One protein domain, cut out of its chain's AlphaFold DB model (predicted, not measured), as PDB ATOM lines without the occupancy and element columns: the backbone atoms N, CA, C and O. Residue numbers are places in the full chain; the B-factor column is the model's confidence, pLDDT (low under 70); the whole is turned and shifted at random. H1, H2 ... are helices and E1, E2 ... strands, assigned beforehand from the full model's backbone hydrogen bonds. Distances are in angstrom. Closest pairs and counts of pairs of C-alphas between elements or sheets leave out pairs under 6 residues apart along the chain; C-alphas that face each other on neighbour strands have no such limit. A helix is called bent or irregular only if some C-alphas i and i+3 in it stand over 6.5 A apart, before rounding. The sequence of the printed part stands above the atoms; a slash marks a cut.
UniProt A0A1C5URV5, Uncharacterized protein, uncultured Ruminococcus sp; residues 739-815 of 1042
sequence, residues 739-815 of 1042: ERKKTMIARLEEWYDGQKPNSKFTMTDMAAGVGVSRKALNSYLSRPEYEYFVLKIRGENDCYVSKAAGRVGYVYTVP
ATOM      1  N   GLU A 739      90.260 -30.215  48.489       39.41
ATOM      2  CA  GLU A 739      89.384 -29.196  49.088       39.41
ATOM      3  C   GLU A 739      88.184 -28.854  48.179       39.41
ATOM      4  O   GLU A 739      87.221 -28.219  48.609       39.41
ATOM      5  N   ARG A 740      88.169 -29.324  46.920       38.12
ATOM      6  CA  ARG A 740      87.083 -29.069  45.960       38.12
ATOM      7  C   ARG A 740      85.933 -30.083  46.070       38.12
ATOM      8  O   ARG A 740      85.525 -30.672  45.067       38.12
ATOM      9  N   LYS A 741      85.220 -30.080  47.205       43.06
ATOM     10  CA  LYS A 741      83.742 -30.033  47.105       43.06
ATOM     11  C   LYS A 741      83.407 -28.641  46.546       43.06
ATOM     12  O   LYS A 741      83.164 -27.721  47.315       43.06
ATOM     13  N   LYS A 742      83.548 -28.485  45.215       47.88
ATOM     14  CA  LYS A 742      83.764 -27.215  44.482       47.88
ATOM     15  C   LYS A 742      83.104 -25.989  45.140       47.88
ATOM     16  O   LYS A 742      81.942 -25.677  44.865       47.88
ATOM     17  N   THR A 743      83.887 -25.271  45.946       59.59
ATOM     18  CA  THR A 743      83.556 -23.931  46.444       59.59
ATOM     19  C   THR A 743      83.287 -22.998  45.261       59.59
ATOM     20  O   THR A 743      83.776 -23.231  44.150       59.59
ATOM     21  N   MET A 744      82.489 -21.943  45.456       63.53
ATOM     22  CA  MET A 744      82.107 -21.073  44.334       63.53
ATOM     23  C   MET A 744      83.332 -20.404  43.685       63.53
ATOM     24  O   MET A 744      83.345 -20.241  42.469       63.53
ATOM     25  N   ILE A 745      84.397 -20.131  44.452       64.06
ATOM     26  CA  ILE A 745      85.662 -19.603  43.920       64.06
ATOM     27  C   ILE A 745      86.347 -20.583  42.957       64.06
ATOM     28  O   ILE A 745      86.683 -20.199  41.845       64.06
ATOM     29  N   ALA A 746      86.406 -21.878  43.291       56.31
ATOM     30  CA  ALA A 746      86.997 -22.889  42.415       56.31
ATOM     31  C   ALA A 746      86.218 -23.073  41.096       56.31
ATOM     32  O   ALA A 746      86.820 -23.401  40.077       56.31
ATOM     33  N   ARG A 747      84.892 -22.850  41.097       69.00
ATOM     34  CA  ARG A 747      84.063 -22.846  39.871       69.00
ATOM     35  C   ARG A 747      84.342 -21.616  39.008       69.00
ATOM     36  O   ARG A 747      84.331 -21.720  37.786       69.00
ATOM     37  N   LEU A 748      84.561 -20.466  39.642       73.44
ATOM     38  CA  LEU A 748      84.849 -19.198  38.973       73.44
ATOM     39  C   LEU A 748      86.248 -19.181  38.347       73.44
ATOM     40  O   LEU A 748      86.383 -18.754  37.204       73.44
ATOM     41  N   GLU A 749      87.252 -19.714  39.045       71.44
ATOM     42  CA  GLU A 749      88.607 -19.909  38.516       71.44
ATOM     43  C   GLU A 749      88.625 -20.884  37.338       71.44
ATOM     44  O   GLU A 749      89.100 -20.531  36.267       71.44
ATOM     45  N   GLU A 750      88.036 -22.075  37.489       69.94
ATOM     46  CA  GLU A 750      87.952 -23.084  36.421       69.94
ATOM     47  C   GLU A 750      87.236 -22.554  35.166       69.94
ATOM     48  O   GLU A 750      87.635 -22.865  34.045       69.94
ATOM     49  N   TRP A 751      86.201 -21.723  35.339       82.75
ATOM     50  CA  TRP A 751      85.509 -21.087  34.220       82.75
ATOM     51  C   TRP A 751      86.325 -19.959  33.571       82.75
ATOM     52  O   TRP A 751      86.315 -19.845  32.345       82.75
ATOM     53  N   TYR A 752      87.016 -19.129  34.362       80.50
ATOM     54  CA  TYR A 752      87.822 -18.009  33.863       80.50
ATOM     55  C   TYR A 752      89.106 -18.488  33.171       80.50
ATOM     56  O   TYR A 752      89.401 -18.056  32.061       80.50
ATOM     57  N   ASP A 753      89.821 -19.440  33.773       74.12
ATOM     58  CA  ASP A 753      91.070 -19.997  33.236       74.12
ATOM     59  C   ASP A 753      90.823 -20.861  31.980       74.12
ATOM     60  O   ASP A 753      91.731 -21.083  31.180       74.12
ATOM     61  N   GLY A 754      89.580 -21.313  31.763       74.31
ATOM     62  CA  GLY A 754      89.131 -21.956  30.524       74.31
ATOM     63  C   GLY A 754      88.786 -20.993  29.376       74.31
ATOM     64  O   GLY A 754      88.471 -21.455  28.275       74.31
ATOM     65  N   GLN A 755      88.812 -19.673  29.593       81.69
ATOM     66  CA  GLN A 755      88.557 -18.687  28.539       81.69
ATOM     67  C   GLN A 755      89.781 -18.492  27.633       81.69
ATOM     68  O   GLN A 755      90.931 -18.610  28.050       81.69
ATOM     69  N   LYS A 756      89.550 -18.142  26.362       80.31
ATOM     70  CA  LYS A 756      90.648 -17.875  25.416       80.31
ATOM     71  C   LYS A 756      91.346 -16.540  25.749       80.31
ATOM     72  O   LYS A 756      90.644 -15.580  26.081       80.31
ATOM     73  N   PRO A 757      92.678 -16.418  25.586       80.00
ATOM     74  CA  PRO A 757      93.374 -15.135  25.711       80.00
ATOM     75  C   PRO A 757      92.754 -14.054  24.815       80.00
ATOM     76  O   PRO A 757      92.311 -14.345  23.701       80.00
ATOM     77  N   ASN A 758      92.702 -12.811  25.300       79.19
ATOM     78  CA  ASN A 758      92.026 -11.661  24.676       79.19
ATOM     79  C   ASN A 758      90.501 -11.797  24.466       79.19
ATOM     80  O   ASN A 758      89.888 -10.911  23.861       79.19
ATOM     81  N   SER A 759      89.857 -12.864  24.954       86.44
ATOM     82  CA  SER A 759      88.393 -12.968  24.914       86.44
ATOM     83  C   SER A 759      87.729 -11.968  25.866       86.44
ATOM     84  O   SER A 759      88.322 -11.526  26.854       86.44
ATOM     85  N   LYS A 760      86.488 -11.588  25.547       87.75
ATOM     86  CA  LYS A 760      85.695 -10.626  26.314       87.75
ATOM     87  C   LYS A 760      84.436 -11.282  26.858       87.75
ATOM     88  O   LYS A 760      83.750 -11.979  26.117       87.75
ATOM     89  N   PHE A 761      84.114 -11.006  28.117       88.81
ATOM     90  CA  PHE A 761      82.915 -11.511  28.785       88.81
ATOM     91  C   PHE A 761      82.281 -10.446  29.690       88.81
ATOM     92  O   PHE A 761      82.910  -9.463  30.087       88.81
ATOM     93  N   THR A 762      81.014 -10.643  30.041       88.56
ATOM     94  CA  THR A 762      80.299  -9.866  31.057       88.56
ATOM     95  C   THR A 762      80.059 -10.704  32.312       88.56
ATOM     96  O   THR A 762      80.072 -11.935  32.286       88.56
ATOM     97  N   MET A 763      79.722 -10.044  33.422       84.25
ATOM     98  CA  MET A 763      79.271 -10.729  34.645       84.25
ATOM     99  C   MET A 763      78.005 -11.583  34.447       84.25
ATOM    100  O   MET A 763      77.705 -12.433  35.278       84.25
ATOM    101  N   THR A 764      77.243 -11.374  33.368       83.44
ATOM    102  CA  THR A 764      76.103 -12.243  33.027       83.44
ATOM    103  C   THR A 764      76.587 -13.575  32.459       83.44
ATOM    104  O   THR A 764      76.059 -14.619  32.831       83.44
ATOM    105  N   ASP A 765      77.620 -13.538  31.615       86.31
ATOM    106  CA  ASP A 765      78.185 -14.715  30.950       86.31
ATOM    107  C   ASP A 765      78.940 -15.591  31.952       86.31
ATOM    108  O   ASP A 765      78.759 -16.805  31.966       86.31
ATOM    109  N   MET A 766      79.692 -14.967  32.869       85.00
ATOM    110  CA  MET A 766      80.311 -15.656  34.005       85.00
ATOM    111  C   MET A 766      79.253 -16.310  34.904       85.00
ATOM    112  O   MET A 766      79.379 -17.486  35.235       85.00
ATOM    113  N   ALA A 767      78.178 -15.592  35.261       80.75
ATOM    114  CA  ALA A 767      77.107 -16.142  36.097       80.75
ATOM    115  C   ALA A 767      76.420 -17.350  35.436       80.75
ATOM    116  O   ALA A 767      76.229 -18.375  36.090       80.75
ATOM    117  N   ALA A 768      76.111 -17.264  34.138       81.75
ATOM    118  CA  ALA A 768      75.565 -18.379  33.370       81.75
ATOM    119  C   ALA A 768      76.556 -19.554  33.282       81.75
ATOM    120  O   ALA A 768      76.178 -20.697  33.530       81.75
ATOM    121  N   GLY A 769      77.829 -19.265  33.003       76.88
ATOM    122  CA  GLY A 769      78.898 -20.249  32.861       76.88
ATOM    123  C   GLY A 769      79.222 -21.030  34.135       76.88
ATOM    124  O   GLY A 769      79.491 -22.227  34.061       76.88
ATOM    125  N   VAL A 770      79.114 -20.396  35.308       75.88
ATOM    126  CA  VAL A 770      79.188 -21.092  36.605       75.88
ATOM    127  C   VAL A 770      77.826 -21.534  37.150       75.88
ATOM    128  O   VAL A 770      77.778 -22.106  38.238       75.88
ATOM    129  N   GLY A 771      76.723 -21.335  36.423       71.06
ATOM    130  CA  GLY A 771      75.391 -21.847  36.770       71.06
ATOM    131  C   GLY A 771      74.716 -21.175  37.973       71.06
ATOM    132  O   GLY A 771      74.114 -21.867  38.794       71.06
ATOM    133  N   VAL A 772      74.816 -19.848  38.107       75.19
ATOM    134  CA  VAL A 772      74.152 -19.048  39.159       75.19
ATOM    135  C   VAL A 772      73.480 -17.791  38.586       75.19
ATOM    136  O   VAL A 772      73.732 -17.385  37.456       75.19
ATOM    137  N   SER A 773      72.624 -17.123  39.367       77.06
ATOM    138  CA  SER A 773      72.062 -15.829  38.950       77.06
ATOM    139  C   SER A 773      73.085 -14.695  39.096       77.06
ATOM    140  O   SER A 773      73.889 -14.687  40.029       77.06
ATOM    141  N   ARG A 774      73.019 -13.671  38.233       78.00
ATOM    142  CA  ARG A 774      73.913 -12.493  38.302       78.00
ATOM    143  C   ARG A 774      73.850 -11.762  39.655       78.00
ATOM    144  O   ARG A 774      74.860 -11.244  40.117       78.00
ATOM    145  N   LYS A 775      72.684 -11.755  40.319       74.88
ATOM    146  CA  LYS A 775      72.525 -11.193  41.674       74.88
ATOM    147  C   LYS A 775      73.266 -12.029  42.726       74.88
ATOM    148  O   LYS A 775      73.895 -11.454  43.608       74.88
ATOM    149  N   ALA A 776      73.223 -13.359  42.614       62.09
ATOM    150  CA  ALA A 776      73.983 -14.251  43.488       62.09
ATOM    151  C   ALA A 776      75.495 -14.129  43.241       62.09
ATOM    152  O   ALA A 776      76.239 -13.985  44.202       62.09
ATOM    153  N   LEU A 777      75.942 -14.094  41.976       77.75
ATOM    154  CA  LEU A 777      77.359 -13.909  41.636       77.75
ATOM    155  C   LEU A 777      77.928 -12.625  42.254       77.75
ATOM    156  O   LEU A 777      78.926 -12.684  42.966       77.75
ATOM    157  N   ASN A 778      77.257 -11.485  42.061       78.31
ATOM    158  CA  ASN A 778      77.685 -10.214  42.652       78.31
ATOM    159  C   ASN A 778      77.770 -10.274  44.191       78.31
ATOM    160  O   ASN A 778      78.636  -9.628  44.766       78.31
ATOM    161  N   SER A 779      76.903 -11.056  44.849       72.62
ATOM    162  CA  SER A 779      76.909 -11.251  46.307       72.62
ATOM    163  C   SER A 779      78.017 -12.189  46.813       72.62
ATOM    164  O   SER A 779      78.308 -12.175  48.010       72.62
ATOM    165  N   TYR A 780      78.601 -13.023  45.948       67.50
ATOM    166  CA  TYR A 780      79.829 -13.762  46.255       67.50
ATOM    167  C   TYR A 780      81.049 -12.865  46.039       67.50
ATOM    168  O   TYR A 780      81.847 -12.695  46.951       67.50
ATOM    169  N   LEU A 781      81.135 -12.205  44.878       72.94
ATOM    170  CA  LEU A 781      82.252 -11.324  44.519       72.94
ATOM    171  C   LEU A 781      82.388 -10.080  45.420       72.94
ATOM    172  O   LEU A 781      83.430  -9.437  45.407       72.94
ATOM    173  N   SER A 782      81.367  -9.732  46.208       67.25
ATOM    174  CA  SER A 782      81.430  -8.654  47.204       67.25
ATOM    175  C   SER A 782      81.969  -9.083  48.577       67.25
ATOM    176  O   SER A 782      81.916  -8.284  49.510       67.25
ATOM    177  N   ARG A 783      82.400 -10.340  48.757       64.12
ATOM    178  CA  ARG A 783      82.946 -10.838  50.032       64.12
ATOM    179  C   ARG A 783      84.479 -10.782  50.033       64.12
ATOM    180  O   ARG A 783      85.063 -11.022  48.975       64.12
ATOM    181  N   PRO A 784      85.132 -10.582  51.196       52.94
ATOM    182  CA  PRO A 784      86.596 -10.509  51.285       52.94
ATOM    183  C   PRO A 784      87.301 -11.739  50.699       52.94
ATOM    184  O   PRO A 784      88.295 -11.621  49.994       52.94
ATOM    185  N   GLU A 785      86.728 -12.930  50.897       48.44
ATOM    186  CA  GLU A 785      87.265 -14.202  50.391       48.44
ATOM    187  C   GLU A 785      87.341 -14.311  48.844       48.44
ATOM    188  O   GLU A 785      87.988 -15.223  48.340       48.44
ATOM    189  N   TYR A 786      86.722 -13.390  48.084       55.81
ATOM    190  CA  TYR A 786      86.798 -13.319  46.611       55.81
ATOM    191  C   TYR A 786      87.627 -12.134  46.095       55.81
ATOM    192  O   TYR A 786      87.773 -11.995  44.881       55.81
ATOM    193  N   GLU A 787      88.181 -11.288  46.969       67.19
ATOM    194  CA  GLU A 787      88.880 -10.053  46.584       67.19
ATOM    195  C   GLU A 787      90.038 -10.317  45.609       67.19
ATOM    196  O   GLU A 787      90.134  -9.664  44.571       67.19
ATOM    197  N   TYR A 788      90.836 -11.362  45.857       60.94
ATOM    198  CA  TYR A 788      91.913 -11.790  44.958       60.94
ATOM    199  C   TYR A 788      91.405 -12.207  43.566       60.94
ATOM    200  O   TYR A 788      91.977 -11.820  42.548       60.94
ATOM    201  N   PHE A 789      90.290 -12.943  43.489       71.62
ATOM    202  CA  PHE A 789      89.688 -13.316  42.204       71.62
ATOM    203  C   PHE A 789      89.117 -12.090  41.472       71.62
ATOM    204  O   PHE A 789      89.252 -11.972  40.256       71.62
ATOM    205  N   VAL A 790      88.526 -11.140  42.204       75.88
ATOM    206  CA  VAL A 790      88.046  -9.868  41.644       75.88
ATOM    207  C   VAL A 790      89.206  -9.031  41.099       75.88
ATOM    208  O   VAL A 790      89.077  -8.479  40.008       75.88
ATOM    209  N   LEU A 791      90.349  -8.987  41.788       72.81
ATOM    210  CA  LEU A 791      91.577  -8.362  41.287       72.81
ATOM    211  C   LEU A 791      92.106  -9.086  40.037       72.81
ATOM    212  O   LEU A 791      92.359  -8.423  39.035       72.81
ATOM    213  N   LYS A 792      92.165 -10.428  40.031       76.56
ATOM    214  CA  LYS A 792      92.593 -11.242  38.870       76.56
ATOM    215  C   LYS A 792      91.813 -10.894  37.598       76.56
ATOM    216  O   LYS A 792      92.408 -10.709  36.541       76.56
ATOM    217  N   ILE A 793      90.484 -10.775  37.689       79.25
ATOM    218  CA  ILE A 793      89.628 -10.517  36.515       79.25
ATOM    219  C   ILE A 793      89.519  -9.034  36.128       79.25
ATOM    220  O   ILE A 793      89.093  -8.740  35.010       79.25
ATOM    221  N   ARG A 794      89.859  -8.102  37.030       77.06
ATOM    222  CA  ARG A 794      89.844  -6.648  36.772       77.06
ATOM    223  C   ARG A 794      91.209  -6.101  36.355       77.06
ATOM    224  O   ARG A 794      91.252  -5.123  35.612       77.06
ATOM    225  N   GLY A 795      92.290  -6.753  36.777       70.19
ATOM    226  CA  GLY A 795      93.658  -6.263  36.646       70.19
ATOM    227  C   GLY A 795      93.959  -5.126  37.625       70.19
ATOM    228  O   GLY A 795      93.054  -4.488  38.171       70.19
ATOM    229  N   GLU A 796      95.243  -4.847  37.840       64.19
ATOM    230  CA  GLU A 796      95.666  -3.673  38.611       64.19
ATOM    231  C   GLU A 796      95.096  -2.394  37.972       64.19
ATOM    232  O   GLU A 796      95.152  -2.212  36.753       64.19
ATOM    233  N   ASN A 797      94.505  -1.518  38.791       66.38
ATOM    234  CA  ASN A 797      93.821  -0.293  38.354       66.38
ATOM    235  C   ASN A 797      92.704  -0.505  37.303       66.38
ATOM    236  O   ASN A 797      92.503   0.349  36.441       66.38
ATOM    237  N   ASP A 798      91.967  -1.622  37.370       76.50
ATOM    238  CA  ASP A 798      90.866  -1.964  36.450       76.50
ATOM    239  C   ASP A 798      91.276  -2.088  34.966       76.50
ATOM    240  O   ASP A 798      90.427  -2.010  34.075       76.50
ATOM    241  N   CYS A 799      92.560  -2.313  34.667       73.62
ATOM    242  CA  CYS A 799      93.080  -2.305  33.294       73.62
ATOM    243  C   CYS A 799      92.478  -3.373  32.352       73.62
ATOM    244  O   CYS A 799      92.587  -3.238  31.131       73.62
ATOM    245  N   TYR A 800      91.800  -4.398  32.878       77.75
ATOM    246  CA  TYR A 800      91.074  -5.407  32.095       77.75
ATOM    247  C   TYR A 800      89.570  -5.125  31.957       77.75
ATOM    248  O   TYR A 800      88.866  -5.865  31.259       77.75
ATOM    249  N   VAL A 801      89.057  -4.055  32.574       84.50
ATOM    250  CA  VAL A 801      87.639  -3.680  32.550       84.50
ATOM    251  C   VAL A 801      87.404  -2.483  31.631       84.50
ATOM    252  O   VAL A 801      88.010  -1.427  31.760       84.50
ATOM    253  N   SER A 802      86.432  -2.608  30.731       81.62
ATOM    254  CA  SER A 802      85.960  -1.509  29.884       81.62
ATOM    255  C   SER A 802      84.460  -1.288  30.074       81.62
ATOM    256  O   SER A 802      83.684  -2.234  30.220       81.62
ATOM    257  N   LYS A 803      84.019  -0.026  30.093       77.75
ATOM    258  CA  LYS A 803      82.596   0.322  30.186       77.75
ATOM    259  C   LYS A 803      82.004   0.400  28.778       77.75
ATOM    260  O   LYS A 803      82.342   1.305  28.021       77.75
ATOM    261  N   ALA A 804      81.124  -0.535  28.430       72.31
ATOM    262  CA  ALA A 804      80.431  -0.528  27.146       72.31
ATOM    263  C   ALA A 804      79.247   0.456  27.148       72.31
ATOM    264  O   ALA A 804      78.637   0.727  28.186       72.31
ATOM    265  N   ALA A 805      78.901   0.980  25.971       54.06
ATOM    266  CA  ALA A 805      77.739   1.845  25.800       54.06
ATOM    267  C   ALA A 805      76.419   1.047  25.858       54.06
ATOM    268  O   ALA A 805      76.325  -0.076  25.362       54.06
ATOM    269  N   GLY A 806      75.373   1.645  26.438       60.72
ATOM    270  CA  GLY A 806      74.040   1.039  26.551       60.72
ATOM    271  C   GLY A 806      73.855   0.107  27.760       60.72
ATOM    272  O   GLY A 806      74.632   0.120  28.713       60.72
ATOM    273  N   ARG A 807      72.791  -0.711  27.741       57.31
ATOM    274  CA  ARG A 807      72.358  -1.562  28.878       57.31
ATOM    275  C   ARG A 807      73.294  -2.746  29.206       57.31
ATOM    276  O   ARG A 807      72.989  -3.515  30.113       57.31
ATOM    277  N   VAL A 808      74.410  -2.905  28.491       58.19
ATOM    278  CA  VAL A 808      75.333  -4.052  28.622       58.19
ATOM    279  C   VAL A 808      76.238  -3.928  29.861       58.19
ATOM    280  O   VAL A 808      76.476  -4.915  30.557       58.19
ATOM    281  N   GLY A 809      76.660  -2.706  30.215       72.88
ATOM    282  CA  GLY A 809      77.451  -2.428  31.419       72.88
ATOM    283  C   GLY A 809      78.962  -2.625  31.232       72.88
ATOM    284  O   GLY A 809      79.538  -2.149  30.258       72.88
ATOM    285  N   TYR A 810      79.615  -3.271  32.201       81.12
ATOM    286  CA  TYR A 810      81.063  -3.514  32.191       81.12
ATOM    287  C   TYR A 810      81.417  -4.813  31.454       81.12
ATOM    288  O   TYR A 810      80.778  -5.847  31.670       81.12
ATOM    289  N   VAL A 811      82.459  -4.745  30.626       84.44
ATOM    290  CA  VAL A 811      83.021  -5.844  29.833       84.44
ATOM    291  C   VAL A 811      84.459  -6.085  30.280       84.44
ATOM    292  O   VAL A 811      85.275  -5.164  30.284       84.44
ATOM    293  N   TYR A 812      84.751  -7.330  30.633       88.25
ATOM    294  CA  TYR A 812      86.027  -7.804  31.157       88.25
ATOM    295  C   TYR A 812      86.790  -8.499  30.030       88.25
ATOM    296  O   TYR A 812      86.179  -9.204  29.225       88.25
ATOM    297  N   THR A 813      88.104  -8.291  29.950       85.88
ATOM    298  CA  THR A 813      88.969  -8.868  28.908       85.88
ATOM    299  C   THR A 813      90.000  -9.791  29.546       85.88
ATOM    300  O   THR A 813      90.700  -9.389  30.466       85.88
ATOM    301  N   VAL A 814      90.113 -11.027  29.067       81.81
ATOM    302  CA  VAL A 814      91.140 -11.973  29.533       81.81
ATOM    303  C   VAL A 814      92.503 -11.533  28.979       81.81
ATOM    304  O   VAL A 814      92.588 -11.303  27.769       81.81
ATOM    305  N   PRO A 815      93.566 -11.402  29.795       75.25
ATOM    306  CA  PRO A 815      94.865 -10.930  29.317       75.25
ATOM    307  C   PRO A 815      95.478 -11.849  28.249       75.25
ATOM    308  O   PRO A 815      95.196 -13.047  28.179       75.25
TER     309      PRO A 815
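AT A GLANCE: This is residues 739 to 815 of the 1042 residues of an uncharacterized protein of uncultured Ruminococcus sp (UniProt A0A1C5URV5). Four short helices cluster together, with a small three-strand antiparallel sheet toward one end of the longest axis; H1 and H4 run nearly side by side, while H2 and H3 are set crosswise to each other. The tail of residues 739 to 743 leads into H1 from the other end, and the tip of the E2 and E3 hairpin, at Gly 806, is far from it. The printed part has 77 residues, with four named helices and three named strands in the order H1, E1, H2, H3, H4, E2, E3; the sheet order is E1, E3, E2, and the class is mixed, helices and strands. The whole is compact, with a radius of gyration of the C-alphas of 12.2 A, yet elongated in outline, with spans of 38 by 24 by 23 A.

IN THESE COORDINATES: H1, residues 744 to 753, begins with C-alpha 744 at (82.107, -21.073, 44.334) and is 14.3 A long. E1 is residues 760 to 762, and H2, residues 763 to 769, follows it directly. H3 is residues 774 to 781, 10.5 A long. H4, residues 784 to 794, is 15.4 A long and irregular, with C-alphas 785 and 788 at 7.5 A; it ends with C-alpha 794 at (89.844, -6.648, 36.772). E2 is residues 801 to 803. E3, residues 810 to 813, is 10.1 A long and ends with C-alpha 813 at (88.969, -8.868, 28.908).

HOW THE PARTS SIT: H1 touches H2, about perpendicular at 85 degrees, the closest C-alphas being those of Trp 751 and Gly 769 at 6.8 A. H1 and H4 only just touch, with 3 pairs of C-alphas within 8 A, the closest those of Ile 745 and Tyr 786 at 6.9 A; they run the same way at a shallow tilt of 13 degrees. H2 touches H3, about perpendicular at 83 degrees, closest at the C-alphas of Ala 767 and Arg 774, 5.3 A. H3 and H4 touch only at the corner, and only just, with 3 pairs within 8 A, the closest the C-alphas of Leu 781 and Val 790 at 6.6 A. H2 and H4 are apart. H4 is on the sheet but only grazes it, with residues 793 to 794. E1 and E3 are antiparallel at 146 degrees, with N 761 and O 812 within hydrogen-bond range at 3.0 A. E2 and E3 form a hairpin, antiparallel at 145 degrees, with N 802 and O 811 at 2.8 A. Every O i to N i+4 pair is within hydrogen-bond range in H1, H2 and H3, and 5 of 7 are in H4.

THE WHOLE: The two C-alphas farthest apart are those of Glu 739 and Gly 806, 40.7 A. The printed part has no cut and no long link. Mean pLDDT of the printed part is 72.2; 25 residues are under 70, among them residues 739 to 747, 782 to 788 and 805 to 808.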